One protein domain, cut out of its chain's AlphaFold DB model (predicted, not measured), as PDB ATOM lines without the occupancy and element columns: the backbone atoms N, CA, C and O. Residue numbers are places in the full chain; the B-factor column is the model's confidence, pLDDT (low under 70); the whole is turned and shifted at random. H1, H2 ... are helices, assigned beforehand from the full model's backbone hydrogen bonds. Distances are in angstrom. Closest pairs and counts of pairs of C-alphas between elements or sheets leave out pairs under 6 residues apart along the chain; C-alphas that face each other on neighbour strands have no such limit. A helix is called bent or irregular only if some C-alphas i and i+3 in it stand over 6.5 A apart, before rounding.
ATOM      1  N   ASN A  59      76.203 121.527  86.848       93.44
ATOM      2  CA  ASN A  59      76.960 120.678  85.942       93.44
ATOM      3  C   ASN A  59      77.782 119.646  86.725       93.44
ATOM      4  O   ASN A  59      78.801 119.963  87.335       93.44
ATOM      5  N   LYS A  60      77.344 118.386  86.682       92.88
ATOM      6  CA  LYS A  60      78.049 117.262  87.301       92.88
ATOM      7  C   LYS A  60      78.954 116.573  86.281       92.88
ATOM      8  O   LYS A  60      78.518 116.244  85.178       92.88
ATOM      9  N   ASN A  61      80.196 116.298  86.676       92.25
ATOM     10  CA  ASN A  61      81.139 115.527  85.866       92.25
ATOM     11  C   ASN A  61      80.862 114.020  86.001       92.25
ATOM     12  O   ASN A  61      81.537 113.330  86.760       92.25
ATOM     13  N   LEU A  62      79.826 113.539  85.312       92.62
ATOM     14  CA  LEU A  62      79.435 112.126  85.291       92.62
ATOM     15  C   LEU A  62      79.820 111.466  83.958       92.62
ATOM     16  O   LEU A  62      79.767 112.131  82.909       92.62
ATOM     17  N   PRO A  63      80.147 110.157  83.957       91.62
ATOM     18  CA  PRO A  63      80.268 109.378  82.731       91.62
ATOM     19  C   PRO A  63      79.026 109.539  81.849       91.62
ATOM     20  O   PRO A  63      77.913 109.756  82.329       91.62
ATOM     21  N   TRP A  64      79.196 109.445  80.530       89.69
ATOM     22  CA  TRP A  64      78.068 109.614  79.610       89.69
ATOM     23  C   TRP A  64      76.950 108.593  79.854       89.69
ATOM     24  O   TRP A  64      75.784 108.972  79.801       89.69
ATOM     25  N   ILE A  65      77.293 107.352  80.209       89.81
ATOM     26  CA  ILE A  65      76.320 106.278  80.447       89.81
ATOM     27  C   ILE A  65      75.320 106.586  81.573       89.81
ATOM     28  O   ILE A  65      74.195 106.116  81.532       89.81
ATOM     29  N   GLU A  66      75.684 107.423  82.548       90.12
ATOM     30  CA  GLU A  66      74.765 107.838  83.620       90.12
ATOM     31  C   GLU A  66      73.842 108.985  83.193       90.12
ATOM     32  O   GLU A  66      72.803 109.224  83.807       90.12
ATOM     33  N   ARG A  67      74.223 109.723  82.145       91.44
ATOM     34  CA  ARG A  67      73.461 110.864  81.625       91.44
ATOM     35  C   ARG A  67      72.577 110.473  80.444       91.44
ATOM     36  O   ARG A  67      71.506 111.049  80.286       91.44
ATOM     37  N   MET A  68      73.054 109.548  79.604       90.44
ATOM     38  CA  MET A  68      72.432 109.061  78.362       90.44
ATOM     39  C   MET A  68      71.860 110.169  77.464       90.44
ATOM     40  O   MET A  68      70.899 109.964  76.727       90.44
ATOM     41  N   ASN A  69      72.442 111.369  77.516       92.50
ATOM     42  CA  ASN A  69      71.979 112.507  76.740       92.50
ATOM     43  C   ASN A  69      72.811 112.638  75.460       92.50
ATOM     44  O   ASN A  69      74.040 112.580  75.489       92.50
ATOM     45  N   VAL A  70      72.146 112.866  74.332       93.75
ATOM     46  CA  VAL A  70      72.792 113.140  73.045       93.75
ATOM     47  C   VAL A  70      72.328 114.499  72.554       93.75
ATOM     48  O   VAL A  70      71.179 114.890  72.744       93.75
ATOM     49  N   THR A  71      73.236 115.255  71.949       93.56
ATOM     50  CA  THR A  71      72.921 116.550  71.348       93.56
ATOM     51  C   THR A  71      73.247 116.487  69.869       93.56
ATOM     52  O   THR A  71      74.389 116.242  69.496       93.56
ATOM     53  N   VAL A  72      72.234 116.719  69.037       93.25
ATOM     54  CA  VAL A  72      72.361 116.757  67.579       93.25
ATOM     55  C   VAL A  72      72.053 118.166  67.094       93.25
ATOM     56  O   VAL A  72      71.114 118.810  67.571       93.25
ATOM     57  N   SER A  73      72.861 118.657  66.155       87.56
ATOM     58  CA  SER A  73      72.655 119.959  65.530       87.56
ATOM     59  C   SER A  73      71.360 119.965  64.725       87.56
ATOM     60  O   SER A  73      71.175 119.132  63.843       87.56
ATOM     61  N   ARG A  74      70.493 120.942  64.986       84.25
ATOM     62  CA  ARG A  74      69.216 121.112  64.288       84.25
ATOM     63  C   ARG A  74      69.099 122.515  63.710       84.25
ATOM     64  O   ARG A  74      69.467 123.496  64.357       84.25
ATOM     65  N   SER A  75      68.570 122.617  62.491       87.94
ATOM     66  CA  SER A  75      68.339 123.904  61.836       87.94
ATOM     67  C   SER A  75      67.052 124.547  62.344       87.94
ATOM     68  O   SER A  75      65.958 124.197  61.908       87.94
ATOM     69  N   LYS A  76      67.188 125.554  63.213       86.44
ATOM     70  CA  LYS A  76      66.050 126.367  63.666       86.44
ATOM     71  C   LYS A  76      65.299 127.013  62.493       86.44
ATOM     72  O   LYS A  76      64.081 127.111  62.527       86.44
ATOM     73  N   ALA A  77      66.014 127.413  61.440       87.94
ATOM     74  CA  ALA A  77      65.404 128.006  60.251       87.94
ATOM     75  C   ALA A  77      64.482 127.020  59.512       87.94
ATOM     76  O   ALA A  77      63.436 127.424  59.014       87.94
ATOM     77  N   ALA A  78      64.846 125.731  59.473       85.69
ATOM     78  CA  ALA A  78      64.003 124.694  58.880       85.69
ATOM     79  C   ALA A  78      62.718 124.473  59.693       85.69
ATOM     80  O   ALA A  78      61.653 124.288  59.110       85.69
ATOM     81  N   ASP A  79      62.797 124.548  61.023       88.62
ATOM     82  CA  ASP A  79      61.618 124.451  61.892       88.62
ATOM     83  C   ASP A  79      60.722 125.676  61.774       88.62
ATOM     84  O   ASP A  79      59.510 125.544  61.657       88.62
ATOM     85  N   ASP A  80      61.320 126.870  61.762       91.19
ATOM     86  CA  ASP A  80      60.596 128.127  61.608       91.19
ATOM     87  C   ASP A  80      59.815 128.159  60.282       91.19
ATOM     88  O   ASP A  80      58.673 128.617  60.268       91.19
ATOM     89  N   ALA A  81      60.390 127.618  59.201       90.38
ATOM     90  CA  ALA A  81      59.724 127.473  57.908       90.38
ATOM     91  C   ALA A  81      58.598 126.419  57.913       90.38
ATOM     92  O   ALA A  81      57.620 126.571  57.188       90.38
ATOM     93  N   ALA A  82      58.721 125.374  58.737       90.81
ATOM     94  CA  ALA A  82      57.743 124.293  58.849       90.81
ATOM     95  C   ALA A  82      56.648 124.549  59.902       90.81
ATOM     96  O   ALA A  82      55.743 123.737  60.032       90.81
ATOM     97  N   LYS A  83      56.674 125.666  60.644       90.75
ATOM     98  CA  LYS A  83      55.727 125.946  61.747       90.75
ATOM     99  C   LYS A  83      54.249 125.818  61.386       90.75
ATOM    100  O   LYS A  83      53.450 125.468  62.244       90.75
ATOM    101  N   SER A  84      53.879 126.166  60.157       93.19
ATOM    102  CA  SER A  84      52.498 126.074  59.670       93.19
ATOM    103  C   SER A  84      52.182 124.742  58.982       93.19
ATOM    104  O   SER A  84      51.032 124.520  58.610       93.19
ATOM    105  N   ASN A  85      53.177 123.870  58.795       95.12
ATOM    106  CA  ASN A  85      53.046 122.559  58.169       95.12
ATOM    107  C   ASN A  85      53.487 121.466  59.146       95.12
ATOM    108  O   ASN A  85      54.665 121.109  59.222       95.12
ATOM    109  N   ASP A  86      52.508 120.915  59.855       95.12
ATOM    110  CA  ASP A  86      52.739 119.948  60.923       95.12
ATOM    111  C   ASP A  86      53.481 118.694  60.437       95.12
ATOM    112  O   ASP A  86      54.480 118.312  61.032       95.12
ATOM    113  N   PHE A  87      53.133 118.142  59.268       95.62
ATOM    114  CA  PHE A  87      53.835 116.979  58.703       95.62
ATOM    115  C   PHE A  87      55.330 117.226  58.482       95.62
ATOM    116  O   PHE A  87      56.171 116.349  58.693       95.62
ATOM    117  N   GLN A  88      55.682 118.425  58.021       94.62
ATOM    118  CA  GLN A  88      57.075 118.778  57.780       94.62
ATOM    119  C   GLN A  88      57.818 119.014  59.100       94.62
ATOM    120  O   GLN A  88      58.985 118.644  59.233       94.62
ATOM    121  N   LEU A  89      57.129 119.576  60.092       94.19
ATOM    122  CA  LEU A  89      57.666 119.767  61.430       94.19
ATOM    123  C   LEU A  89      57.884 118.421  62.151       94.19
ATOM    124  O   LEU A  89      58.956 118.199  62.723       94.19
ATOM    125  N   GLU A  90      56.931 117.493  62.053       95.25
ATOM    126  CA  GLU A  90      57.044 116.109  62.526       95.25
ATOM    127  C   GLU A  90      58.222 115.385  61.872       95.25
ATOM    128  O   GLU A  90      59.021 114.753  62.564       95.25
ATOM    129  N   MET A  91      58.397 115.533  60.555       94.50
ATOM    130  CA  MET A  91      59.539 114.959  59.841       94.50
ATOM    131  C   MET A  91      60.877 115.496  60.376       94.50
ATOM    132  O   MET A  91      61.835 114.734  60.530       94.50
ATOM    133  N   ASN A  92      60.957 116.785  60.722       93.62
ATOM    134  CA  ASN A  92      62.156 117.358  61.338       93.62
ATOM    135  C   ASN A  92      62.422 116.763  62.733       93.62
ATOM    136  O   ASN A  92      63.564 116.407  63.037       93.62
ATOM    137  N   PHE A  93      61.386 116.615  63.574       93.38
ATOM    138  CA  PHE A  93      61.506 115.956  64.883       93.38
ATOM    139  C   PHE A  93      61.957 114.501  64.747       93.38
ATOM    140  O   PHE A  93      62.888 114.075  65.435       93.38
ATOM    141  N   TYR A  94      61.350 113.761  63.823       95.19
ATOM    142  CA  TYR A  94      61.692 112.374  63.543       95.19
ATOM    143  C   TYR A  94      63.154 112.222  63.108       95.19
ATOM    144  O   TYR A  94      63.881 111.388  63.653       95.19
ATOM    145  N   ASN A  95      63.618 113.051  62.169       94.06
ATOM    146  CA  ASN A  95      65.000 112.999  61.693       94.06
ATOM    147  C   ASN A  95      66.002 113.328  62.807       94.06
ATOM    148  O   ASN A  95      66.989 112.607  62.955       94.06
ATOM    149  N   GLN A  96      65.715 114.326  63.650       94.56
ATOM    150  CA  GLN A  96      66.557 114.635  64.809       94.56
ATOM    151  C   GLN A  96      66.643 113.450  65.782       94.56
ATOM    152  O   GLN A  96      67.733 113.107  66.250       94.56
ATOM    153  N   ALA A  97      65.512 112.810  66.089       95.50
ATOM    154  CA  ALA A  97      65.484 111.644  66.968       95.50
ATOM    155  C   ALA A  97      66.295 110.486  66.366       95.50
ATOM    156  O   ALA A  97      67.137 109.898  67.041       95.50
ATOM    157  N   LYS A  98      66.116 110.214  65.071       95.44
ATOM    158  CA  LYS A  98      66.848 109.177  64.337       95.44
ATOM    159  C   LYS A  98      68.362 109.403  64.356       95.44
ATOM    160  O   LYS A  98      69.118 108.457  64.566       95.44
ATOM    161  N   GLU A  99      68.817 110.631  64.133       95.75
ATOM    162  CA  GLU A  99      70.239 110.983  64.213       95.75
ATOM    163  C   GLU A  99      70.782 110.852  65.638       95.75
ATOM    164  O   GLU A  99      71.882 110.334  65.833       95.75
ATOM    165  N   SER A 100      69.985 111.239  66.637       94.94
ATOM    166  CA  SER A 100      70.356 111.116  68.050       94.94
ATOM    167  C   SER A 100      70.534 109.653  68.451       94.94
ATOM    168  O   SER A 100      71.522 109.315  69.095       94.94
ATOM    169  N   VAL A 101      69.632 108.773  68.003       93.44
ATOM    170  CA  VAL A 101      69.745 107.323  68.209       93.44
ATOM    171  C   VAL A 101      71.018 106.793  67.557       93.44
ATOM    172  O   VAL A 101      71.801 106.131  68.227       93.44
ATOM    173  N   LYS A 102      71.298 107.135  66.293       92.75
ATOM    174  CA  LYS A 102      72.545 106.708  65.629       92.75
ATOM    175  C   LYS A 102      73.791 107.123  66.412       92.75
ATOM    176  O   LYS A 102      74.683 106.307  66.609       92.75
ATOM    177  N   SER A 103      73.836 108.371  66.879       92.69
ATOM    178  CA  SER A 103      74.956 108.862  67.683       92.69
ATOM    179  C   SER A 103      75.046 108.170  69.044       92.69
ATOM    180  O   SER A 103      76.159 107.942  69.508       92.69
ATOM    181  N   ALA A 104      73.919 107.837  69.682       92.31
ATOM    182  CA  ALA A 104      73.906 107.082  70.933       92.31
ATOM    183  C   ALA A 104      74.452 105.664  70.732       92.31
ATOM    184  O   ALA A 104      75.260 105.207  71.532       92.31
ATOM    185  N   PHE A 105      74.069 104.994  69.642       90.38
ATOM    186  CA  PHE A 105      74.563 103.654  69.315       90.38
ATOM    187  C   PHE A 105      76.089 103.633  69.192       90.38
ATOM    188  O   PHE A 105      76.720 102.818  69.851       90.38
ATOM    189  N   SER A 106      76.689 104.601  68.491       89.44
ATOM    190  CA  SER A 106      78.156 104.721  68.416       89.44
ATOM    191  C   SER A 106      78.842 104.957  69.771       89.44
ATOM    192  O   SER A 106      80.030 104.695  69.915       89.44
ATOM    193  N   MET A 107      78.127 105.474  70.776       88.69
ATOM    194  CA  MET A 107      78.652 105.627  72.140       88.69
ATOM    195  C   MET A 107      78.476 104.349  72.981       88.69
ATOM    196  O   MET A 107      79.243 104.128  73.917       88.69
ATOM    197  N   ILE A 108      77.487 103.512  72.644       88.25
ATOM    198  CA  ILE A 108      77.135 102.254  73.328       88.25
ATOM    199  C   ILE A 108      77.889 101.050  72.732       88.25
ATOM    200  O   ILE A 108      77.778  99.953  73.260       88.25
ATOM    201  N   ASP A 109      78.726 101.227  71.703       76.50
ATOM    202  CA  ASP A 109      79.454 100.133  71.026       76.50
ATOM    203  C   ASP A 109      80.243  99.198  71.974       76.50
ATOM    204  O   ASP A 109      80.458  98.030  71.653       76.50
ATOM    205  N   ASN A 110      80.635  99.671  73.164       73.31
ATOM    206  CA  ASN A 110      81.316  98.854  74.177       73.31
ATOM    207  C   ASN A 110      80.374  98.000  75.056       73.31
ATOM    208  O   ASN A 110      80.858  97.125  75.763       73.31
TER     209      ASN A 110
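AT A GLANCE: This is residues 59 to 110 of the 135 residues of an uncharacterized protein of Trichinella nativa (UniProt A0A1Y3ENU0). A long straight helix, H3, has the rest of the printed part folded back along it as a second arm: the short helix H1 by the far end of H3, an extended stretch, residues 68 to 75, that crosses over H3 at a slant, and the small helix H2 at the turn. H2 and the first turns of H3 make a lopsided helical hairpin, and residues 59 to 63 lead into H1 from the side away from H3. The printed part has 52 residues with three named helices, in the order H1, H2, H3, and no named strand; its class is all helix. It is loose, with a radius of gyration of the C-alphas of 14.2 A, and flat in outline, spanning 40 by 25 by 13 A.

HOW THE PARTS SIT: Start at Asn 59 and read on to H1, residues 64 to 67. Go on through the short link of 8 residues to H2, residues 76 to 82; H1 and H2 are apart. A tight link of 3 residues then brings you to H3, residues 86 to 108. H2 and H3 are a helical hairpin: they touch, and their closest C-alphas, those of Ala 82 and Leu 89, are 5.2 A apart. On H3, look at residues 88 to 92: it touches H2 with these residues alone. The lines of H2 and H3 stand at a steep tilt of 38 degrees, opposite ways, and their centres are 15.8 A apart. H1 touches no helix but is near H3, with 6 pairs of C-alphas within 10 A. In the backbone of H2 and H3 you will find every O i to N i+4 pair within hydrogen-bond range. H1 is too short for such a pair; its one O i to N i+3 pair is within range.

IN THESE COORDINATES: Find C-alpha 64, of Trp 64, at (78.068, 109.614, 79.610); from there H1 runs 5.2 A to C-alpha 67. Next find C-alpha 76, of Lys 76, at (66.050, 126.367, 63.666), where H2 begins; it runs 9.8 A to C-alpha 82. H3 is the longest helix, 23 residues and 32.6 A from C-alpha 86 at (52.739, 119.948, 60.923) to C-alpha 108 at (77.135, 102.254, 73.328). No helix is bent or irregular.

THE WHOLE: Look at Ser 84 and Asn 110 for the two C-alphas farthest apart, 42.2 A, while the C-alphas of Asn 59 and Asn 110, the first and last printed, are 25.2 A apart. The printed part runs from 59 to 110 without a cut, and no link between its helices is long. In the B-factor column the mean pLDDT of the printed part is 91.3, and no printed residue is under 70.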